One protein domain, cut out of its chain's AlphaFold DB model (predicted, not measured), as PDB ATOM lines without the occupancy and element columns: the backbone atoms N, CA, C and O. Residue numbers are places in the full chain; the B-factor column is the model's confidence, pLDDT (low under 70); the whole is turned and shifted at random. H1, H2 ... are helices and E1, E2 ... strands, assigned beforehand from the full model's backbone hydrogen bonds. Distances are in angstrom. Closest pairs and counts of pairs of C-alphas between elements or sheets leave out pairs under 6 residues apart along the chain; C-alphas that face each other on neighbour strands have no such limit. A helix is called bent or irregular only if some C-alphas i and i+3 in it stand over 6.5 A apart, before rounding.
ATOM      1  N   ARG A  67     -58.327  60.441  15.328       97.19
ATOM      2  CA  ARG A  67     -57.856  59.582  14.246       97.19
ATOM      3  C   ARG A  67     -57.009  58.467  14.844       97.19
ATOM      4  O   ARG A  67     -56.155  58.722  15.691       97.19
ATOM      5  N   THR A  68     -57.320  57.224  14.489       98.19
ATOM      6  CA  THR A  68     -56.692  56.043  15.088       98.19
ATOM      7  C   THR A  68     -56.128  55.139  13.999       98.19
ATOM      8  O   THR A  68     -56.870  54.464  13.281       98.19
ATOM      9  N   GLY A  69     -54.801  55.084  13.914       98.12
ATOM     10  CA  GLY A  69     -54.078  54.121  13.092       98.12
ATOM     11  C   GLY A  69     -54.018  52.746  13.757       98.12
ATOM     12  O   GLY A  69     -53.843  52.631  14.972       98.12
ATOM     13  N   VAL A  70     -54.165  51.685  12.965       98.06
ATOM     14  CA  VAL A  70     -54.213  50.297  13.440       98.06
ATOM     15  C   VAL A  70     -53.278  49.414  12.617       98.06
ATOM     16  O   VAL A  70     -53.457  49.250  11.411       98.06
ATOM     17  N   ASP A  71     -52.324  48.774  13.292       96.62
ATOM     18  CA  ASP A  71     -51.460  47.743  12.715       96.62
ATOM     19  C   ASP A  71     -51.846  46.352  13.235       96.62
ATOM     20  O   ASP A  71     -51.988  46.101  14.440       96.62
ATOM     21  N   PHE A  72     -52.012  45.419  12.300       94.88
ATOM     22  CA  PHE A  72     -52.423  44.055  12.582       94.88
ATOM     23  C   PHE A  72     -51.257  43.073  12.433       94.88
ATOM     24  O   PHE A  72     -50.682  42.878  11.366       94.88
ATOM     25  N   GLY A  73     -50.996  42.315  13.496       92.50
ATOM     26  CA  GLY A  73     -50.136  41.140  13.469       92.50
ATOM     27  C   GLY A  73     -50.928  39.832  13.373       92.50
ATOM     28  O   GLY A  73     -52.135  39.751  13.589       92.50
ATOM     29  N   THR A  74     -50.230  38.711  13.152       91.94
ATOM     30  CA  THR A  74     -50.874  37.377  13.188       91.94
ATOM     31  C   THR A  74     -51.336  36.947  14.584       91.94
ATOM     32  O   THR A  74     -52.052  35.951  14.711       91.94
ATOM     33  N   SER A  75     -50.865  37.643  15.619       93.94
ATOM     34  CA  SER A  75     -51.136  37.344  17.029       93.94
ATOM     35  C   SER A  75     -51.409  38.587  17.873       93.94
ATOM     36  O   SER A  75     -51.756  38.440  19.040       93.94
ATOM     37  N   THR A  76     -51.205  39.778  17.320       95.44
ATOM     38  CA  THR A  76     -51.152  41.042  18.054       95.44
ATOM     39  C   THR A  76     -51.896  42.118  17.284       95.44
ATOM     40  O   THR A  76     -52.136  41.968  16.085       95.44
ATOM     41  N   ILE A  77     -52.252  43.185  17.980       97.50
ATOM     42  CA  ILE A  77     -52.770  44.417  17.396       97.50
ATOM     43  C   ILE A  77     -52.068  45.593  18.067       97.50
ATOM     44  O   ILE A  77     -51.865  45.573  19.286       97.50
ATOM     45  N   ALA A  78     -51.680  46.578  17.268       97.94
ATOM     46  CA  ALA A  78     -51.198  47.864  17.732       97.94
ATOM     47  C   ALA A  78     -52.164  48.953  17.261       97.94
ATOM     48  O   ALA A  78     -52.635  48.905  16.126       97.94
ATOM     49  N   THR A  79     -52.478  49.913  18.125       98.38
ATOM     50  CA  THR A  79     -53.273  51.089  17.754       98.38
ATOM     51  C   THR A  79     -52.607  52.341  18.291       98.38
ATOM     52  O   THR A  79     -52.087  52.318  19.409       98.38
ATOM     53  N   VAL A  80     -52.631  53.416  17.512       98.50
ATOM     54  CA  VAL A  80     -52.072  54.719  17.879       98.50
ATOM     55  C   VAL A  80     -53.047  55.809  17.461       98.50
ATOM     56  O   VAL A  80     -53.576  55.773  16.355       98.50
ATOM     57  N   SER A  81     -53.259  56.759  18.356       97.38
ATOM     58  CA  SER A  81     -53.918  58.044  18.134       97.38
ATOM     59  C   SER A  81     -53.110  59.129  18.850       97.38
ATOM     60  O   SER A  81     -52.145  58.829  19.560       97.38
ATOM     61  N   ASN A  82     -53.531  60.388  18.739       92.94
ATOM     62  CA  ASN A  82     -52.846  61.500  19.408       92.94
ATOM     63  C   ASN A  82     -52.983  61.463  20.941       92.94
ATOM     64  O   ASN A  82     -52.243  62.154  21.640       92.94
ATOM     65  N   ASN A  83     -53.890  60.646  21.489       93.38
ATOM     66  CA  ASN A  83     -54.110  60.537  22.932       93.38
ATOM     67  C   ASN A  83     -53.782  59.157  23.528       93.38
ATOM     68  O   ASN A  83     -53.536  59.061  24.731       93.38
ATOM     69  N   GLU A  84     -53.776  58.089  22.727       96.00
ATOM     70  CA  GLU A  84     -53.665  56.724  23.228       96.00
ATOM     71  C   GLU A  84     -52.797  55.836  22.340       96.00
ATOM     72  O   GLU A  84     -52.805  55.898  21.111       96.00
ATOM     73  N   VAL A  85     -52.093  54.910  22.990       98.12
ATOM     74  CA  VAL A  85     -51.344  53.846  22.324       98.12
ATOM     75  C   VAL A  85     -51.665  52.505  22.969       98.12
ATOM     76  O   VAL A  85     -51.651  52.358  24.194       98.12
ATOM     77  N   HIS A  86     -51.921  51.489  22.149       97.88
ATOM     78  CA  HIS A  86     -52.206  50.134  22.615       97.88
ATOM     79  C   HIS A  86     -51.353  49.121  21.859       97.88
ATOM     80  O   HIS A  86     -51.194  49.215  20.648       97.88
ATOM     81  N   LEU A  87     -50.833  48.118  22.567       97.50
ATOM     82  CA  LEU A  87     -50.116  46.977  21.987       97.50
ATOM     83  C   LEU A  87     -50.562  45.703  22.703       97.50
ATOM     84  O   LEU A  87     -50.129  45.437  23.825       97.50
ATOM     85  N   GLU A  88     -51.450  44.928  22.087       96.38
ATOM     86  CA  GLU A  88     -52.127  43.812  22.756       96.38
ATOM     87  C   GLU A  88     -51.917  42.472  22.056       96.38
ATOM     88  O   GLU A  88     -51.825  42.378  20.830       96.38
ATOM     89  N   GLU A  89     -51.884  41.403  22.856       96.06
ATOM     90  CA  GLU A  89     -52.033  40.044  22.349       96.06
ATOM     91  C   GLU A  89     -53.512  39.751  22.099       96.06
ATOM     92  O   GLU A  89     -54.367  39.984  22.953       96.06
ATOM     93  N   LEU A  90     -53.825  39.169  20.947       96.94
ATOM     94  CA  LEU A  90     -55.194  38.802  20.616       96.94
ATOM     95  C   LEU A  90     -55.608  37.522  21.349       96.94
ATOM     96  O   LEU A  90     -55.020  36.459  21.155       96.94
ATOM     97  N   ALA A  91     -56.653  37.594  22.175       96.44
ATOM     98  CA  ALA A  91     -57.210  36.450  22.904       96.44
ATOM     99  C   ALA A  91     -56.136  35.587  23.623       96.44
ATOM    100  O   ALA A  91     -56.015  34.387  23.322       96.44
ATOM    101  N   PRO A  92     -55.345  36.158  24.555       94.00
ATOM    102  CA  PRO A  92     -54.166  35.526  25.169       94.00
ATOM    103  C   PRO A  92     -54.456  34.136  25.764       94.00
ATOM    104  O   PRO A  92     -53.757  33.166  25.454       94.00
ATOM    105  N   GLU A 174     -62.072  58.256  13.700       97.62
ATOM    106  CA  GLU A 174     -61.957  57.411  12.509       97.62
ATOM    107  C   GLU A 174     -60.884  56.328  12.669       97.62
ATOM    108  O   GLU A 174     -59.881  56.510  13.365       97.62
ATOM    109  N   PHE A 175     -61.080  55.194  11.995       98.19
ATOM    110  CA  PHE A 175     -60.102  54.111  11.929       98.19
ATOM    111  C   PHE A 175     -59.393  54.084  10.583       98.19
ATOM    112  O   PHE A 175     -60.047  54.070   9.542       98.19
ATOM    113  N   ILE A 176     -58.070  53.940  10.614       97.81
ATOM    114  CA  ILE A 176     -57.244  53.685   9.430       97.81
ATOM    115  C   ILE A 176     -56.367  52.471   9.707       97.81
ATOM    116  O   ILE A 176     -55.806  52.341  10.794       97.81
ATOM    117  N   LEU A 177     -56.260  51.546   8.756       95.62
ATOM    118  CA  LEU A 177     -55.474  50.326   8.945       95.62
ATOM    119  C   LEU A 177     -54.820  49.814   7.668       95.62
ATOM    120  O   LEU A 177     -55.294  50.065   6.560       95.62
ATOM    121  N   GLU A 178     -53.818  48.958   7.859       90.25
ATOM    122  CA  GLU A 178     -53.303  48.052   6.832       90.25
ATOM    123  C   GLU A 178     -54.153  46.762   6.786       90.25
ATOM    124  O   GLU A 178     -54.092  45.946   7.717       90.25
ATOM    125  N   PRO A 179     -54.970  46.519   5.739       86.94
ATOM    126  CA  PRO A 179     -55.761  45.294   5.662       86.94
ATOM    127  C   PRO A 179     -54.879  44.056   5.448       86.94
ATOM    128  O   PRO A 179     -54.109  43.948   4.493       86.94
ATOM    129  N   MET A 180     -55.059  43.035   6.292       90.81
ATOM    130  CA  MET A 180     -54.325  41.772   6.181       90.81
ATOM    131  C   MET A 180     -55.160  40.631   5.588       90.81
ATOM    132  O   MET A 180     -56.232  40.269   6.076       90.81
ATOM    133  N   ASN A 181     -54.590  39.902   4.621       92.50
ATOM    134  CA  ASN A 181     -55.183  38.650   4.140       92.50
ATOM    135  C   ASN A 181     -54.806  37.451   5.035       92.50
ATOM    136  O   ASN A 181     -53.965  36.606   4.696       92.50
ATOM    137  N   PHE A 182     -55.471  37.326   6.186       93.69
ATOM    138  CA  PHE A 182     -55.223  36.222   7.123       93.69
ATOM    139  C   PHE A 182     -55.521  34.836   6.542       93.69
ATOM    140  O   PHE A 182     -54.868  33.858   6.913       93.69
ATOM    141  N   LYS A 183     -56.458  34.730   5.591       91.75
ATOM    142  CA  LYS A 183     -56.755  33.470   4.889       91.75
ATOM    143  C   LYS A 183     -55.555  33.003   4.062       91.75
ATOM    144  O   LYS A 183     -55.252  31.808   4.034       91.75
ATOM    145  N   ALA A 184     -54.844  33.927   3.418       91.75
ATOM    146  CA  ALA A 184     -53.592  33.631   2.733       91.75
ATOM    147  C   ALA A 184     -52.477  33.271   3.731       91.75
ATOM    148  O   ALA A 184     -51.813  32.249   3.553       91.75
ATOM    149  N   LEU A 185     -52.327  34.033   4.823       91.50
ATOM    150  CA  LEU A 185     -51.308  33.792   5.863       91.50
ATOM    151  C   LEU A 185     -51.495  32.468   6.625       91.50
ATOM    152  O   LEU A 185     -50.527  31.901   7.145       91.50
ATOM    153  N   GLN A 186     -52.723  31.948   6.680       92.00
ATOM    154  CA  GLN A 186     -53.020  30.642   7.268       92.00
ATOM    155  C   GLN A 186     -52.338  29.500   6.500       92.00
ATOM    156  O   GLN A 186     -51.959  28.488   7.103       92.00
ATOM    157  N   LYS A 187     -52.148  29.654   5.182       91.38
ATOM    158  CA  LYS A 187     -51.524  28.639   4.331       91.38
ATOM    159  C   LYS A 187     -50.025  28.559   4.625       91.38
ATOM    160  O   LYS A 187     -49.309  29.555   4.688       91.38
ATOM    161  N   ARG A 219     -45.370  29.626   8.568       87.88
ATOM    162  CA  ARG A 219     -46.594  28.940   9.017       87.88
ATOM    163  C   ARG A 219     -47.251  29.704  10.175       87.88
ATOM    164  O   ARG A 219     -46.734  29.666  11.284       87.88
ATOM    165  N   TYR A 220     -48.399  30.340   9.942       90.38
ATOM    166  CA  TYR A 220     -49.161  31.008  11.016       90.38
ATOM    167  C   TYR A 220     -50.501  30.359  11.306       90.38
ATOM    168  O   TYR A 220     -51.207  30.826  12.186       90.38
ATOM    169  N   GLY A 221     -50.862  29.268  10.623       91.94
ATOM    170  CA  GLY A 221     -52.178  28.651  10.798       91.94
ATOM    171  C   GLY A 221     -52.507  28.276  12.248       91.94
ATOM    172  O   GLY A 221     -53.664  28.348  12.643       91.94
ATOM    173  N   HIS A 222     -51.496  27.940  13.054       90.31
ATOM    174  CA  HIS A 222     -51.669  27.700  14.485       90.31
ATOM    175  C   HIS A 222     -51.981  28.991  15.261       90.31
ATOM    176  O   HIS A 222     -52.990  29.040  15.961       90.31
ATOM    177  N   SER A 223     -51.176  30.045  15.084       91.75
ATOM    178  CA  SER A 223     -51.417  31.354  15.705       91.75
ATOM    179  C   SER A 223     -52.756  31.938  15.268       91.75
ATOM    180  O   SER A 223     -53.575  32.254  16.116       91.75
ATOM    181  N   ILE A 224     -53.048  31.961  13.966       94.25
ATOM    182  CA  ILE A 224     -54.306  32.481  13.413       94.25
ATOM    183  C   ILE A 224     -55.514  31.721  13.969       94.25
ATOM    184  O   ILE A 224     -56.510  32.343  14.312       94.25
ATOM    185  N   LYS A 225     -55.434  30.392  14.122       92.31
ATOM    186  CA  LYS A 225     -56.509  29.605  14.746       92.31
ATOM    187  C   LYS A 225     -56.764  30.031  16.197       92.31
ATOM    188  O   LYS A 225     -57.914  30.088  16.616       92.31
ATOM    189  N   ASN A 226     -55.710  30.278  16.971       92.19
ATOM    190  CA  ASN A 226     -55.842  30.575  18.397       92.19
ATOM    191  C   ASN A 226     -56.185  32.046  18.660       92.19
ATOM    192  O   ASN A 226     -56.975  32.331  19.555       92.19
ATOM    193  N   ARG A 227     -55.605  32.952  17.876       95.25
ATOM    194  CA  ARG A 227     -55.643  34.408  18.048       95.25
ATOM    195  C   ARG A 227     -56.744  35.071  17.209       95.25
ATOM    196  O   ARG A 227     -57.187  36.156  17.529       95.25
ATOM    197  N   SER A 228     -57.221  34.400  16.157       96.25
ATOM    198  CA  SER A 228     -58.316  34.844  15.273       96.25
ATOM    199  C   SER A 228     -58.234  36.307  14.794       96.25
ATOM    200  O   SER A 228     -59.247  37.001  14.813       96.25
ATOM    201  N   PRO A 229     -57.079  36.794  14.304       96.75
ATOM    202  CA  PRO A 229     -56.922  38.201  13.921       96.75
ATOM    203  C   PRO A 229     -57.863  38.640  12.785       96.75
ATOM    204  O   PRO A 229     -58.354  39.759  12.793       96.75
ATOM    205  N   GLY A 230     -58.238  37.737  11.870       96.50
ATOM    206  CA  GLY A 230     -59.252  38.050  10.854       96.50
ATOM    207  C   GLY A 230     -60.652  38.295  11.427       96.50
ATOM    208  O   GLY A 230     -61.402  39.086  10.869       96.50
ATOM    209  N   LEU A 231     -60.996  37.655  12.554       97.06
ATOM    210  CA  LEU A 231     -62.233  37.964  13.277       97.06
ATOM    211  C   LEU A 231     -62.125  39.329  13.962       97.06
ATOM    212  O   LEU A 231     -63.077  40.089  13.913       97.06
ATOM    213  N   MET A 232     -60.965  39.651  14.549       97.75
ATOM    214  CA  MET A 232     -60.708  40.972  15.134       97.75
ATOM    215  C   MET A 232     -60.910  42.097  14.108       97.75
ATOM    216  O   MET A 232     -61.658  43.027  14.380       97.75
ATOM    217  N   GLN A 233     -60.304  41.981  12.921       97.00
ATOM    218  CA  GLN A 233     -60.447  42.971  11.845       97.00
ATOM    219  C   GLN A 233     -61.915  43.125  11.402       97.00
ATOM    220  O   GLN A 233     -62.413  44.239  11.265       97.00
ATOM    221  N   ALA A 234     -62.638  42.013  11.228       97.06
ATOM    222  CA  ALA A 234     -64.045  42.042  10.829       97.06
ATOM    223  C   ALA A 234     -64.969  42.634  11.912       97.06
ATOM    224  O   ALA A 234     -65.862  43.424  11.598       97.06
ATOM    225  N   ASP A 235     -64.758  42.265  13.179       97.44
ATOM    226  CA  ASP A 235     -65.546  42.771  14.305       97.44
ATOM    227  C   ASP A 235     -65.261  44.266  14.546       97.44
ATOM    228  O   ASP A 235     -66.195  45.004  14.859       97.44
ATOM    229  N   LEU A 236     -64.017  44.734  14.344       97.75
ATOM    230  CA  LEU A 236     -63.660  46.157  14.417       97.75
ATOM    231  C   LEU A 236     -64.399  46.965  13.345       97.75
ATOM    232  O   LEU A 236     -65.093  47.916  13.689       97.75
ATOM    233  N   LYS A 237     -64.339  46.534  12.076       97.38
ATOM    234  CA  LYS A 237     -65.067  47.170  10.964       97.38
ATOM    235  C   LYS A 237     -66.570  47.224  11.230       97.38
ATOM    236  O   LYS A 237     -67.184  48.280  11.145       97.38
ATOM    237  N   THR A 238     -67.149  46.095  11.642       96.25
ATOM    238  CA  THR A 238     -68.578  46.005  11.990       96.25
ATOM    239  C   THR A 238     -68.939  46.968  13.121       96.25
ATOM    240  O   THR A 238     -69.993  47.602  13.081       96.25
ATOM    241  N   LYS A 239     -68.080  47.084  14.142       96.19
ATOM    242  CA  LYS A 239     -68.312  47.993  15.264       96.19
ATOM    243  C   LYS A 239     -68.202  49.456  14.837       96.19
ATOM    244  O   LYS A 239     -69.080  50.220  15.213       96.19
ATOM    245  N   ALA A 240     -67.199  49.822  14.044       96.44
ATOM    246  CA  ALA A 240     -67.052  51.176  13.517       96.44
ATOM    247  C   ALA A 240     -68.308  51.598  12.734       96.44
ATOM    248  O   ALA A 240     -68.948  52.586  13.088       96.44
ATOM    249  N   THR A 241     -68.770  50.759  11.796       95.31
ATOM    250  CA  THR A 241     -70.014  50.994  11.042       95.31
ATOM    251  C   THR A 241     -71.233  51.133  11.955       95.31
ATOM    252  O   THR A 241     -72.019  52.056  11.780       95.31
ATOM    253  N   GLN A 242     -71.380  50.268  12.970       93.69
ATOM    254  CA  GLN A 242     -72.491  50.346  13.930       93.69
ATOM    255  C   GLN A 242     -72.540  51.700  14.666       93.69
ATOM    256  O   GLN A 242     -73.616  52.167  15.043       93.69
ATOM    257  N   TYR A 243     -71.384  52.316  14.908       94.31
ATOM    258  CA  TYR A 243     -71.285  53.591  15.617       94.31
ATOM    259  C   TYR A 243     -71.203  54.805  14.690       94.31
ATOM    260  O   TYR A 243     -71.280  55.919  15.193       94.31
ATOM    261  N   GLY A 244     -71.167  54.604  13.368       94.50
ATOM    262  CA  GLY A 244     -71.015  55.683  12.387       94.50
ATOM    263  C   GLY A 244     -69.589  56.233  12.302       94.50
ATOM    264  O   GLY A 244     -69.403  57.342  11.825       94.50
ATOM    265  N   ILE A 245     -68.598  55.473  12.775       97.00
ATOM    266  CA  ILE A 245     -67.183  55.849  12.739       97.00
ATOM    267  C   ILE A 245     -66.618  55.463  11.362       97.00
ATOM    268  O   ILE A 245     -66.715  54.281  10.994       97.00
ATOM    269  N   PRO A 246     -66.031  56.405  10.600       97.62
ATOM    270  CA  PRO A 246     -65.350  56.109   9.346       97.62
ATOM    271  C   PRO A 246     -64.253  55.054   9.512       97.62
ATOM    272  O   PRO A 246     -63.571  54.975  10.536       97.62
ATOM    273  N   TYR A 247     -64.108  54.208   8.496       97.75
ATOM    274  CA  TYR A 247     -63.171  53.090   8.495       97.75
ATOM    275  C   TYR A 247     -62.497  53.009   7.128       97.75
ATOM    276  O   TYR A 247     -63.146  52.670   6.134       97.75
ATOM    277  N   TYR A 248     -61.197  53.276   7.102       97.12
ATOM    278  CA  TYR A 248     -60.383  53.351   5.899       97.12
ATOM    279  C   TYR A 248     -59.311  52.259   5.878       97.12
ATOM    280  O   TYR A 248     -58.780  51.837   6.907       97.12
ATOM    281  N   GLU A 249     -59.000  51.783   4.679       96.00
ATOM    282  CA  GLU A 249     -57.967  50.779   4.428       96.00
ATOM    283  C   GLU A 249     -56.925  51.403   3.492       96.00
ATOM    284  O   GLU A 249     -57.286  51.884   2.421       96.00
ATOM    285  N   ILE A 250     -55.653  51.408   3.898       95.00
ATOM    286  CA  ILE A 250     -54.562  51.971   3.085       95.00
ATOM    287  C   ILE A 250     -54.195  51.066   1.905       95.00
ATOM    288  O   ILE A 250     -54.400  49.844   1.952       95.00
ATOM    289  N   ASP A 251     -53.545  51.633   0.887       91.62
ATOM    290  CA  ASP A 251     -52.899  50.833  -0.156       91.62
ATOM    291  C   ASP A 251     -51.630  50.158   0.396       91.62
ATOM    292  O   ASP A 251     -50.565  50.761   0.548       91.62
ATOM    293  N   ILE A 252     -51.733  48.856   0.665       87.62
ATOM    294  CA  ILE A 252     -50.646  48.054   1.249       87.62
ATOM    295  C   ILE A 252     -49.423  47.907   0.331       87.62
ATOM    296  O   ILE A 252     -48.331  47.574   0.801       87.62
ATOM    297  N   HIS A 253     -49.596  48.077  -0.982       87.25
ATOM    298  CA  HIS A 253     -48.534  47.899  -1.968       87.25
ATOM    299  C   HIS A 253     -47.709  49.167  -2.127       87.25
ATOM    300  O   HIS A 253     -46.482  49.078  -2.215       87.25
ATOM    301  N   GLN A 254     -48.377  50.317  -2.129       88.44
ATOM    302  CA  GLN A 254     -47.724  51.616  -2.212       88.44
ATOM    303  C   GLN A 254     -47.111  51.984  -0.861       88.44
ATOM    304  O   GLN A 254     -45.886  52.124  -0.758       88.44
ATOM    305  N   TYR A 255     -47.933  51.992   0.189       89.94
ATOM    306  CA  TYR A 255     -47.564  52.613   1.451       89.94
ATOM    307  C   TYR A 255     -46.588  51.782   2.287       89.94
ATOM    308  O   TYR A 255     -45.647  52.318   2.851       89.94
ATOM    309  N   ARG A 256     -46.761  50.454   2.380       90.81
ATOM    310  CA  ARG A 256     -45.818  49.539   3.068       90.81
ATOM    311  C   ARG A 256     -45.323  50.071   4.436       90.81
ATOM    312  O   ARG A 256     -44.128  49.973   4.725       90.81
ATOM    313  N   ALA A 257     -46.224  50.589   5.279       90.69
ATOM    314  CA  ALA A 257     -45.908  51.315   6.521       90.69
ATOM    315  C   ALA A 257     -44.881  50.601   7.423       90.69
ATOM    316  O   ALA A 257     -43.948  51.213   7.940       90.69
ATOM    317  N   SER A 258     -44.964  49.270   7.536       89.88
ATOM    318  CA  SER A 258     -43.995  48.471   8.307       89.88
ATOM    319  C   SER A 258     -42.527  48.596   7.856       89.88
ATOM    320  O   SER A 258     -41.618  48.283   8.633       89.88
ATOM    321  N   GLN A 259     -42.268  49.057   6.630       93.31
ATOM    322  CA  GLN A 259     -40.936  49.225   6.039       93.31
ATOM    323  C   GLN A 259     -40.482  50.687   6.001       93.31
ATOM    324  O   GLN A 259     -39.286  50.929   5.934       93.31
ATOM    325  N   LEU A 260     -41.400  51.647   6.072       94.81
ATOM    326  CA  LEU A 260     -41.072  53.065   5.949       94.81
ATOM    327  C   LEU A 260     -40.384  53.612   7.208       94.81
ATOM    328  O   LEU A 260     -40.636  53.142   8.325       94.81
ATOM    329  N   HIS A 261     -39.505  54.583   6.991       96.25
ATOM    330  CA  HIS A 261     -38.861  55.460   7.961       96.25
ATOM    331  C   HIS A 261     -39.249  56.901   7.600       96.25
ATOM    332  O   HIS A 261     -38.905  57.356   6.512       96.25
ATOM    333  N   HIS A 262     -40.021  57.599   8.443       95.94
ATOM    334  CA  HIS A 262     -40.468  58.963   8.110       95.94
ATOM    335  C   HIS A 262     -39.325  59.985   8.153       95.94
ATOM    336  O   HIS A 262     -39.386  60.980   7.451       95.94
ATOM    337  N   ASP A 263     -38.280  59.716   8.935       95.00
ATOM    338  CA  ASP A 263     -37.141  60.610   9.136       95.00
ATOM    339  C   ASP A 263     -36.211  60.689   7.925       95.00
ATOM    340  O   ASP A 263     -35.616  61.730   7.659       95.00
ATOM    341  N   THR A 264     -36.101  59.596   7.171       94.19
ATOM    342  CA  THR A 264     -35.278  59.530   5.955       94.19
ATOM    343  C   THR A 264     -36.094  59.405   4.670       94.19
ATOM    344  O   THR A 264     -35.552  59.578   3.580       94.19
ATOM    345  N   GLY A 265     -37.380  59.053   4.768       93.06
ATOM    346  CA  GLY A 265     -38.222  58.681   3.627       93.06
ATOM    347  C   GLY A 265     -37.907  57.299   3.036       93.06
ATOM    348  O   GLY A 265     -38.511  56.897   2.039       93.06
ATOM    349  N   GLU A 266     -36.973  56.545   3.622       94.25
ATOM    350  CA  GLU A 266     -36.510  55.276   3.063       94.25
ATOM    351  C   GLU A 266     -37.395  54.080   3.444       94.25
ATOM    352  O   GLU A 266     -37.969  53.985   4.532       94.25
ATOM    353  N   TYR A 267     -37.441  53.094   2.545       94.12
ATOM    354  CA  TYR A 267     -38.125  51.820   2.761       94.12
ATOM    355  C   TYR A 267     -37.128  50.721   3.128       94.12
ATOM    356  O   TYR A 267     -36.520  50.086   2.262       94.12
ATOM    357  N   ILE A 268     -37.014  50.438   4.421       92.50
ATOM    358  CA  ILE A 268     -36.105  49.439   4.979       92.50
ATOM    359  C   ILE A 268     -36.916  48.248   5.474       92.50
ATOM    360  O   ILE A 268     -37.715  48.334   6.406       92.50
ATOM    361  N   LYS A 269     -36.718  47.084   4.852       91.12
ATOM    362  CA  LYS A 269     -37.456  45.870   5.214       91.12
ATOM    363  C   LYS A 269     -36.882  45.229   6.486       91.12
ATOM    364  O   LYS A 269     -35.815  44.617   6.403       91.12
ATOM    365  N   PRO A 270     -37.607  45.242   7.622       87.88
ATOM    366  CA  PRO A 270     -37.083  44.701   8.868       87.88
ATOM    367  C   PRO A 270     -37.074  43.171   8.861       87.88
ATOM    368  O   PRO A 270     -37.894  42.500   8.209       87.88
ATOM    369  N   THR A 271     -36.180  42.588   9.657       86.50
ATOM    370  CA  THR A 271     -36.232  41.143   9.923       86.50
ATOM    371  C   THR A 271     -37.373  40.806  10.894       86.50
ATOM    372  O   THR A 271     -37.847  41.637  11.661       86.50
ATOM    373  N   LEU A 272     -37.842  39.552  10.919       80.00
ATOM    374  CA  LEU A 272     -38.937  39.168  11.830       80.00
ATOM    375  C   LEU A 272     -38.550  39.280  13.319       80.00
ATOM    376  O   LEU A 272     -39.418  39.497  14.164       80.00
ATOM    377  N   SER A 273     -37.268  39.082  13.638       84.56
ATOM    378  CA  SER A 273     -36.705  39.207  14.991       84.56
ATOM    379  C   SER A 273     -36.557  40.652  15.451       84.56
ATOM    380  O   SER A 273     -36.464  40.903  16.648       84.56
ATOM    381  N   GLU A 274     -36.543  41.590  14.512       90.38
ATOM    382  CA  GLU A 274     -36.408  43.010  14.773       90.38
ATOM    383  C   GLU A 274     -37.772  43.584  15.162       90.38
ATOM    384  O   GLU A 274     -38.709  43.666  14.363       90.38
ATOM    385  N   ARG A 275     -37.910  43.869  16.460       93.81
ATOM    386  CA  ARG A 275     -39.150  44.355  17.089       93.81
ATOM    387  C   ARG A 275     -39.111  45.830  17.456       93.81
ATOM    388  O   ARG A 275     -40.137  46.377  17.848       93.81
ATOM    389  N   PHE A 276     -37.950  46.446  17.298       95.50
ATOM    390  CA  PHE A 276     -37.722  47.862  17.503       95.50
ATOM    391  C   PHE A 276     -37.009  48.429  16.283       95.50
ATOM    392  O   PHE A 276     -36.209  47.716  15.681       95.50
ATOM    393  N   LYS A 277     -37.295  49.688  15.966       94.62
ATOM    394  CA  LYS A 277     -36.580  50.509  14.988       94.62
ATOM    395  C   LYS A 277     -35.887  51.662  15.713       94.62
ATOM    396  O   LYS A 277     -36.277  51.991  16.834       94.62
ATOM    397  N   THR A 278     -34.901  52.267  15.067       96.06
ATOM    398  CA  THR A 278     -34.363  53.569  15.469       96.06
ATOM    399  C   THR A 278     -34.853  54.596  14.458       96.06
ATOM    400  O   THR A 278     -34.612  54.398  13.271       96.06
ATOM    401  N   ILE A 279     -35.568  55.619  14.926       96.56
ATOM    402  CA  ILE A 279     -36.184  56.687  14.123       96.56
ATOM    403  C   ILE A 279     -35.880  58.005  14.828       96.56
ATOM    404  O   ILE A 279     -36.134  58.099  16.028       96.56
ATOM    405  N   GLU A 280     -35.273  58.965  14.130       94.75
ATOM    406  CA  GLU A 280     -34.792  60.236  14.707       94.75
ATOM    407  C   GLU A 280     -33.963  60.038  15.996       94.75
ATOM    408  O   GLU A 280     -34.082  60.765  16.977       94.75
ATOM    409  N   GLY A 281     -33.150  58.976  16.050       94.88
ATOM    410  CA  GLY A 281     -32.360  58.622  17.239       94.88
ATOM    411  C   GLY A 281     -33.144  57.955  18.382       94.88
ATOM    412  O   GLY A 281     -32.531  57.448  19.323       94.88
ATOM    413  N   HIS A 282     -34.471  57.852  18.289       97.06
ATOM    414  CA  HIS A 282     -35.328  57.203  19.281       97.06
ATOM    415  C   HIS A 282     -35.603  55.738  18.951       97.06
ATOM    416  O   HIS A 282     -35.862  55.355  17.809       97.06
ATOM    417  N   LYS A 283     -35.601  54.886  19.981       96.75
ATOM    418  CA  LYS A 283     -35.905  53.461  19.833       96.75
ATOM    419  C   LYS A 283     -37.407  53.215  19.952       96.75
ATOM    420  O   LYS A 283     -37.952  53.229  21.050       96.75
ATOM    421  N   VAL A 284     -38.051  52.888  18.838       97.19
ATOM    422  CA  VAL A 284     -39.510  52.752  18.748       97.19
ATOM    423  C   VAL A 284     -39.946  51.308  18.524       97.19
ATOM    424  O   VAL A 284     -39.299  50.571  17.779       97.19
ATOM    425  N   GLN A 285     -41.031  50.859  19.161       97.44
ATOM    426  CA  GLN A 285     -41.568  49.519  18.897       97.44
ATOM    427  C   GLN A 285     -42.190  49.479  17.498       97.44
ATOM    428  O   GLN A 285     -42.964  50.349  17.118       97.44
ATOM    429  N   ARG A 286     -41.837  48.457  16.721       95.75
ATOM    430  CA  ARG A 286     -42.101  48.400  15.278       95.75
ATOM    431  C   ARG A 286     -43.588  48.420  14.901       95.75
ATOM    432  O   ARG A 286     -43.950  49.073  13.928       95.75
ATOM    433  N   ASP A 287     -44.419  47.675  15.621       96.25
ATOM    434  CA  ASP A 287     -45.848  47.544  15.304       96.25
ATOM    435  C   ASP A 287     -46.594  48.835  15.729       96.25
ATOM    436  O   ASP A 287     -47.394  49.370  14.969       96.25
ATOM    437  N   LEU A 288     -46.235  49.427  16.881       98.06
ATOM    438  CA  LEU A 288     -46.684  50.759  17.311       98.06
ATOM    439  C   LEU A 288     -46.262  51.849  16.323       98.06
ATOM    440  O   LEU A 288     -47.070  52.694  15.977       98.06
ATOM    441  N   TYR A 289     -45.021  51.815  15.836       97.81
ATOM    442  CA  TYR A 289     -44.549  52.777  14.844       97.81
ATOM    443  C   TYR A 289     -45.283  52.631  13.504       97.81
ATOM    444  O   TYR A 289     -45.606  53.625  12.868       97.81
ATOM    445  N   SER A 290     -45.616  51.401  13.101       97.06
ATOM    446  CA  SER A 290     -46.435  51.172  11.903       97.06
ATOM    447  C   SER A 290     -47.836  51.766  12.083       97.06
ATOM    448  O   SER A 290     -48.305  52.482  11.207       97.06
ATOM    449  N   ALA A 291     -48.471  51.549  13.239       98.00
ATOM    450  CA  ALA A 291     -49.756  52.165  13.571       98.00
ATOM    451  C   ALA A 291     -49.678  53.703  13.656       98.00
ATOM    452  O   ALA A 291     -50.606  54.373  13.213       98.00
ATOM    453  N   PHE A 292     -48.575  54.258  14.170       98.38
ATOM    454  CA  PHE A 292     -48.308  55.699  14.176       98.38
ATOM    455  C   PHE A 292     -48.270  56.264  12.756       98.38
ATOM    456  O   PHE A 292     -48.992  57.213  12.480       98.38
ATOM    457  N   LEU A 293     -47.509  55.649  11.844       97.81
ATOM    458  CA  LEU A 293     -47.478  56.076  10.444       97.81
ATOM    459  C   LEU A 293     -48.883  56.023   9.830       97.81
ATOM    460  O   LEU A 293     -49.347  57.016   9.290       97.81
ATOM    461  N   ILE A 294     -49.604  54.909  10.003       97.38
ATOM    462  CA  ILE A 294     -50.971  54.732   9.481       97.38
ATOM    463  C   ILE A 294     -51.930  55.830   9.981       97.38
ATOM    464  O   ILE A 294     -52.803  56.275   9.235       97.38
ATOM    465  N   CYS A 295     -51.766  56.274  11.230       96.94
ATOM    466  CA  CYS A 295     -52.534  57.372  11.822       96.94
ATOM    467  C   CYS A 295     -52.258  58.732  11.156       96.94
ATOM    468  O   CYS A 295     -53.102  59.618  11.215       96.94
ATOM    469  N   HIS A 296     -51.108  58.887  10.507       96.62
ATOM    470  CA  HIS A 296     -50.650  60.097   9.826       96.62
ATOM    471  C   HIS A 296     -50.616  59.881   8.310       96.62
ATOM    472  O   HIS A 296     -49.679  60.286   7.639       96.62
ATOM    473  N   THR A 297     -51.607  59.182   7.758       95.00
ATOM    474  CA  THR A 297     -51.780  59.062   6.302       95.00
ATOM    475  C   THR A 297     -52.204  60.381   5.683       95.00
ATOM    476  O   THR A 297     -52.998  61.103   6.290       95.00
ATOM    477  N   ASP A 298     -51.737  60.644   4.466       92.44
ATOM    478  CA  ASP A 298     -52.298  61.697   3.624       92.44
ATOM    479  C   ASP A 298     -53.736  61.360   3.176       92.44
ATOM    480  O   ASP A 298     -54.237  60.247   3.381       92.44
ATOM    481  N   ASP A 299     -54.400  62.312   2.520       90.56
ATOM    482  CA  ASP A 299     -55.773  62.144   2.023       90.56
ATOM    483  C   ASP A 299     -55.909  61.044   0.954       90.56
ATOM    484  O   ASP A 299     -57.011  60.566   0.676       90.56
ATOM    485  N   THR A 300     -54.800  60.614   0.341       92.25
ATOM    486  CA  THR A 300     -54.795  59.555  -0.679       92.25
ATOM    487  C   THR A 300     -54.743  58.152  -0.076       92.25
ATOM    488  O   THR A 300     -55.046  57.182  -0.771       92.25
ATOM    489  N   LEU A 301     -54.368  58.029   1.206       92.25
ATOM    490  CA  LEU A 301     -54.142  56.764   1.914       92.25
ATOM    491  C   LEU A 301     -53.037  55.891   1.283       92.25
ATOM    492  O   LEU A 301     -53.023  54.665   1.465       92.25
ATOM    493  N   THR A 302     -52.111  56.502   0.533       92.44
ATOM    494  CA  THR A 302     -51.000  55.801  -0.143       92.44
ATOM    495  C   THR A 302     -49.622  56.120   0.438       92.44
ATOM    496  O   THR A 302     -48.679  55.357   0.209       92.44
ATOM    497  N   ALA A 303     -49.506  57.188   1.227       92.25
ATOM    498  CA  ALA A 303     -48.275  57.637   1.868       92.25
ATOM    499  C   ALA A 303     -48.588  58.307   3.223       92.25
ATOM    500  O   ALA A 303     -49.754  58.616   3.500       92.25
ATOM    501  N   PRO A 304     -47.591  58.505   4.108       93.56
ATOM    502  CA  PRO A 304     -47.803  59.360   5.260       93.56
ATOM    503  C   PRO A 304     -47.742  60.830   4.846       93.56
ATOM    504  O   PRO A 304     -46.979  61.213   3.959       93.56
ATOM    505  N   ASP A 305     -48.458  61.655   5.585       95.88
ATOM    506  CA  ASP A 305     -48.137  63.060   5.727       95.88
ATOM    507  C   ASP A 305     -46.881  63.173   6.613       95.88
ATOM    508  O   ASP A 305     -46.903  62.923   7.822       95.88
ATOM    509  N   PHE A 306     -45.751  63.491   5.978       95.25
ATOM    510  CA  PHE A 306     -44.456  63.608   6.647       95.25
ATOM    511  C   PHE A 306     -44.404  64.781   7.631       95.25
ATOM    512  O   PHE A 306     -43.763  64.657   8.673       95.25
ATOM    513  N   GLU A 307     -45.080  65.893   7.338       96.12
ATOM    514  CA  GLU A 307     -45.076  67.074   8.205       96.12
ATOM    515  C   GLU A 307     -45.747  66.754   9.540       96.12
ATOM    516  O   GLU A 307     -45.170  66.982  10.605       96.12
ATOM    517  N   THR A 308     -46.927  66.130   9.488       96.50
ATOM    518  CA  THR A 308     -47.640  65.701  10.699       96.50
ATOM    519  C   THR A 308     -46.888  64.594  11.439       96.50
ATOM    520  O   THR A 308     -46.834  64.608  12.668       96.50
ATOM    521  N   CYS A 309     -46.227  63.681  10.713       97.00
ATOM    522  CA  CYS A 309     -45.358  62.670  11.314       97.00
ATOM    523  C   CYS A 309     -44.243  63.316  12.147       97.00
ATOM    524  O   CYS A 309     -44.083  62.951  13.307       97.00
ATOM    525  N   HIS A 310     -43.490  64.273  11.595       97.00
ATOM    526  CA  HIS A 310     -42.425  64.960  12.335       97.00
ATOM    527  C   HIS A 310     -42.964  65.759  13.527       97.00
ATOM    528  O   HIS A 310     -42.352  65.760  14.596       97.00
ATOM    529  N   LEU A 311     -44.122  66.408  13.367       97.00
ATOM    530  CA  LEU A 311     -44.750  67.197  14.426       97.00
ATOM    531  C   LEU A 311     -45.154  66.335  15.635       97.00
ATOM    532  O   LEU A 311     -44.833  66.676  16.776       97.00
ATOM    533  N   ASP A 312     -45.821  65.206  15.391       97.38
ATOM    534  CA  ASP A 312     -46.429  64.384  16.444       97.38
ATOM    535  C   ASP A 312     -45.496  63.268  16.963       97.38
ATOM    536  O   ASP A 312     -45.763  62.653  18.008       97.38
ATOM    537  N   PHE A 313     -44.366  63.009  16.292       98.12
ATOM    538  CA  PHE A 313     -43.437  61.940  16.668       98.12
ATOM    539  C   PHE A 313     -42.883  62.049  18.102       98.12
ATOM    540  O   PHE A 313     -42.924  61.035  18.815       98.12
ATOM    541  N   PRO A 314     -42.436  63.222  18.606       97.88
ATOM    542  CA  PRO A 314     -41.938  63.338  19.979       97.88
ATOM    543  C   PRO A 314     -42.981  62.931  21.032       97.88
ATOM    544  O   PRO A 314     -42.665  62.265  22.026       97.88
ATOM    545  N   HIS A 315     -44.249  63.282  20.801       98.00
ATOM    546  CA  HIS A 315     -45.352  62.904  21.684       98.00
ATOM    547  C   HIS A 315     -45.640  61.400  21.616       98.00
ATOM    548  O   HIS A 315     -45.755  60.738  22.654       98.00
ATOM    549  N   PHE A 316     -45.650  60.820  20.413       98.44
ATOM    550  CA  PHE A 316     -45.760  59.373  20.227       98.44
ATOM    551  C   PHE A 316     -44.660  58.598  20.971       98.44
ATOM    552  O   PHE A 316     -44.962  57.608  21.649       98.44
ATOM    553  N   VAL A 317     -43.401  59.047  20.897       98.38
ATOM    554  CA  VAL A 317     -42.268  58.433  21.613       98.38
ATOM    555  C   VAL A 317     -42.548  58.371  23.118       98.38
ATOM    556  O   VAL A 317     -42.471  57.292  23.716       98.38
ATOM    557  N   LYS A 318     -42.985  59.479  23.723       98.25
ATOM    558  CA  LYS A 318     -43.332  59.527  25.152       98.25
ATOM    559  C   LYS A 318     -44.458  58.551  25.517       98.25
ATOM    560  O   LYS A 318     -44.385  57.858  26.543       98.25
ATOM    561  N   MET A 319     -45.497  58.470  24.683       98.25
ATOM    562  CA  MET A 319     -46.630  57.567  24.908       98.25
ATOM    563  C   MET A 319     -46.207  56.094  24.857       98.25
ATOM    564  O   MET A 319     -46.535  55.322  25.766       98.25
ATOM    565  N   GLN A 320     -45.440  55.684  23.840       97.88
ATOM    566  CA  GLN A 320     -45.006  54.289  23.738       97.88
ATOM    567  C   GLN A 320     -44.039  53.888  24.856       97.88
ATOM    568  O   GLN A 320     -44.112  52.761  25.342       97.88
ATOM    569  N   GLU A 321     -43.149  54.780  25.298       97.75
ATOM    570  CA  GLU A 321     -42.188  54.473  26.357       97.75
ATOM    571  C   GLU A 321     -42.921  54.207  27.667       97.75
ATOM    572  O   GLU A 321     -42.648  53.216  28.353       97.75
ATOM    573  N   THR A 322     -43.930  55.031  27.952       98.19
ATOM    574  CA  THR A 322     -44.842  54.851  29.082       98.19
ATOM    575  C   THR A 322     -45.565  53.506  28.991       98.19
ATOM    576  O   THR A 322     -45.529  52.718  29.941       98.19
ATOM    577  N   LEU A 323     -46.157  53.187  27.833       97.88
ATOM    578  CA  LEU A 323     -46.844  51.912  27.601       97.88
ATOM    579  C   LEU A 323     -45.915  50.707  27.816       97.88
ATOM    580  O   LEU A 323     -46.271  49.760  28.523       97.88
ATOM    581  N   ILE A 324     -44.728  50.725  27.209       97.00
ATOM    582  CA  ILE A 324     -43.756  49.627  27.262       97.00
ATOM    583  C   ILE A 324     -43.217  49.459  28.685       97.00
ATOM    584  O   ILE A 324     -43.116  48.330  29.170       97.00
ATOM    585  N   SER A 325     -42.903  50.560  29.373       97.00
ATOM    586  CA  SER A 325     -42.462  50.553  30.772       97.00
ATOM    587  C   SER A 325     -43.523  49.932  31.680       97.00
ATOM    588  O   SER A 325     -43.227  49.003  32.437       97.00
ATOM    589  N   ASN A 326     -44.784  50.347  31.535       96.75
ATOM    590  CA  ASN A 326     -45.898  49.801  32.307       96.75
ATOM    591  C   ASN A 326     -46.122  48.311  32.019       96.75
ATOM    592  O   ASN A 326     -46.235  47.516  32.950       96.75
ATOM    593  N   LYS A 327     -46.096  47.887  30.748       95.50
ATOM    594  CA  LYS A 327     -46.229  46.465  30.387       95.50
ATOM    595  C   LYS A 327     -45.105  45.606  30.967       95.50
ATOM    596  O   LYS A 327     -45.387  44.526  31.484       95.50
ATOM    597  N   LYS A 328     -43.857  46.091  30.955       94.69
ATOM    598  CA  LYS A 328     -42.723  45.409  31.605       94.69
ATOM    599  C   LYS A 328     -42.927  45.289  33.117       94.69
ATOM    600  O   LYS A 328     -42.764  44.196  33.650       94.69
ATOM    601  N   LYS A 329     -43.333  46.373  33.790       95.06
ATOM    602  CA  LYS A 329     -43.611  46.382  35.240       95.06
ATOM    603  C   LYS A 329     -44.729  45.406  35.622       95.06
ATOM    604  O   LYS A 329     -44.608  44.708  36.620       95.06
ATOM    605  N   CYS A 330     -45.779  45.308  34.809       92.50
ATOM    606  CA  CYS A 330     -46.891  44.378  35.027       92.50
ATOM    607  C   CYS A 330     -46.600  42.931  34.581       92.50
ATOM    608  O   CYS A 330     -47.485  42.084  34.668       92.50
ATOM    609  N   GLY A 331     -45.405  42.625  34.059       89.94
ATOM    610  CA  GLY A 331     -45.067  41.289  33.551       89.94
ATOM    611  C   GLY A 331     -45.803  40.891  32.264       89.94
ATOM    612  O   GLY A 331     -45.803  39.721  31.883       89.94
ATOM    613  N   HIS A 332     -46.429  41.844  31.572       87.88
ATOM    614  CA  HIS A 332     -47.135  41.625  30.312       87.88
ATOM    615  C   HIS A 332     -46.155  41.714  29.137       87.88
ATOM    616  O   HIS A 332     -46.095  42.715  28.422       87.88
ATOM    617  N   THR A 333     -45.366  40.657  28.954       85.69
ATOM    618  CA  THR A 333     -44.298  40.589  27.950       85.69
ATOM    619  C   THR A 333     -44.555  39.512  26.900       85.69
ATOM    620  O   THR A 333     -45.177  38.478  27.149       85.69
ATOM    621  N   MET A 334     -44.060  39.749  25.687       85.88
ATOM    622  CA  MET A 334     -44.106  38.785  24.591       85.88
ATOM    623  C   MET A 334     -42.871  38.956  23.720       85.88
ATOM    624  O   MET A 334     -42.956  39.451  22.598       85.88
ATOM    625  N   LYS A 335     -41.718  38.467  24.181       84.38
ATOM    626  CA  LYS A 335     -40.436  38.615  23.469       84.38
ATOM    627  C   LYS A 335     -40.504  38.288  21.971       84.38
ATOM    628  O   LYS A 335     -39.879  38.957  21.158       84.38
ATOM    629  N   SER A 336     -41.289  37.278  21.585       83.31
ATOM    630  CA  SER A 336     -41.438  36.886  20.177       83.31
ATOM    631  C   SER A 336     -42.229  37.873  19.311       83.31
ATOM    632  O   SER A 336     -42.019  37.871  18.099       83.31
ATOM    633  N   CYS A 337     -43.128  38.670  19.897       85.38
ATOM    634  CA  CYS A 337     -44.034  39.588  19.197       85.38
ATOM    635  C   CYS A 337     -43.738  41.057  19.535       85.38
ATOM    636  O   CYS A 337     -43.515  41.842  18.624       85.38
ATOM    637  N   PHE A 338     -43.656  41.407  20.819       91.38
ATOM    638  CA  PHE A 338     -43.376  42.764  21.297       91.38
ATOM    639  C   PHE A 338     -41.881  43.088  21.342       91.38
ATOM    640  O   PHE A 338     -41.499  44.246  21.215       91.38
ATOM    641  N   GLY A 339     -41.024  42.074  21.499       89.69
ATOM    642  CA  GLY A 339     -39.573  42.260  21.623       89.69
ATOM    643  C   GLY A 339     -39.077  42.516  23.044       89.69
ATOM    644  O   GLY A 339     -37.872  42.665  23.237       89.69
ATOM    645  N   PHE A 340     -39.978  42.528  24.024       89.88
ATOM    646  CA  PHE A 340     -39.679  42.622  25.447       89.88
ATOM    647  C   PHE A 340     -40.543  41.668  26.260       89.88
ATOM    648  O   PHE A 340     -41.598  41.217  25.739       89.88
TER     649      PHE A 340
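What this domain is: This is residues 67 to 92, 174 to 187 and 219 to 340 of the 340 residues of an uncharacterized protein of Eubacterium sp. TM05-53 (UniProt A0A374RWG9). A twisted sheet of five strands is covered on one face by H4, which crosses it slantwise, and on the other face by H3, which runs along the strands. The long, kinked helix H5 passes by the edge strand E3 and by the small hairpin of E6 and E7, while the short helices H1 and H2 sit off the sheet, near the beginning of H3. The printed part has 162 residues with five named helices and seven named strands, in the order E1 E2 E3 E4 H1 H2 H3 E5 E6 E7 H4 H5. The large sheet, in the order E3 E2 E1 E4 E5, is mixed, and the class is mixed, helices and strands. The whole is compact, with a radius of gyration of the C-alphas of 15.1 A and spans of 38 by 36 by 30 A.

Where its parts are: In the large sheet, E1 is residues 67 to 72, 16.5 A long from C-alpha 67 at (-57.856, 59.582, 14.246); E2 is 76 to 80, E3 85 to 89, E4 174 to 177 and E5 247 to 249. The small sheet has E6, residues 276 to 279, and E7, 282 to 285. H1 is residues 182 to 186, H2 221 to 227, H3 229 to 243, 21.1 A long, and H4 286 to 295, 14.2 A. H5, residues 306 to 329, is 33.4 A long and ends with C-alpha 329 at (-43.611, 46.382, 35.240). It is irregular, with C-alphas 311 and 314 7.3 A apart, and has a kink of 51 degrees near residue 313.

How they stand to each other: E1, E2 and E3 form a meander, each strand the antiparallel neighbour of the one before; N 71 and O 78 are 2.9 A apart, N 79 and O 86 2.9 A. E4 is parallel to E1, with N 70 and O 176 at 2.8 A, and to E5, with N 248 and O 175 at 2.8 A. H4 is over E2 and E1 at a height over the sheet of 7.1 A; its closest C-alphas to E1 are those of Cys 295 and Gly 69, 3.8 A. H3, on the opposite face, is over E1 and E4 at a height of 9.0 A. H4 and H5, a helical hairpin, only just touch, with 3 pairs of C-alphas within 8 A, the closest Leu 293 and Cys 309 at 7.0 A. The closest C-alphas of E3 and H5 are those of Val 85 and Gln 320, 6.5 A. E6 and E7 are an antiparallel hairpin, with N 277 and O 284 at 2.8 A. H1 touches H2, with the C-alphas of Gln 186 and Gly 221 closest at 4.1 A. Every O i to N i+4 pair is within hydrogen-bond range in H1, H2, H3 and H4; in H5, 18 of 20 are.

The domain as a whole: The C-alphas farthest apart, those of Gln 242 and Gly 281, are 41.1 A apart. Residues 93 to 173 and 188 to 218 are not printed, with gaps of 26.5 A and 6.8 A between the C-alphas across the cuts. The link E5 to E6, residues 250 to 275, is long. No printed residue is under 70 in pLDDT.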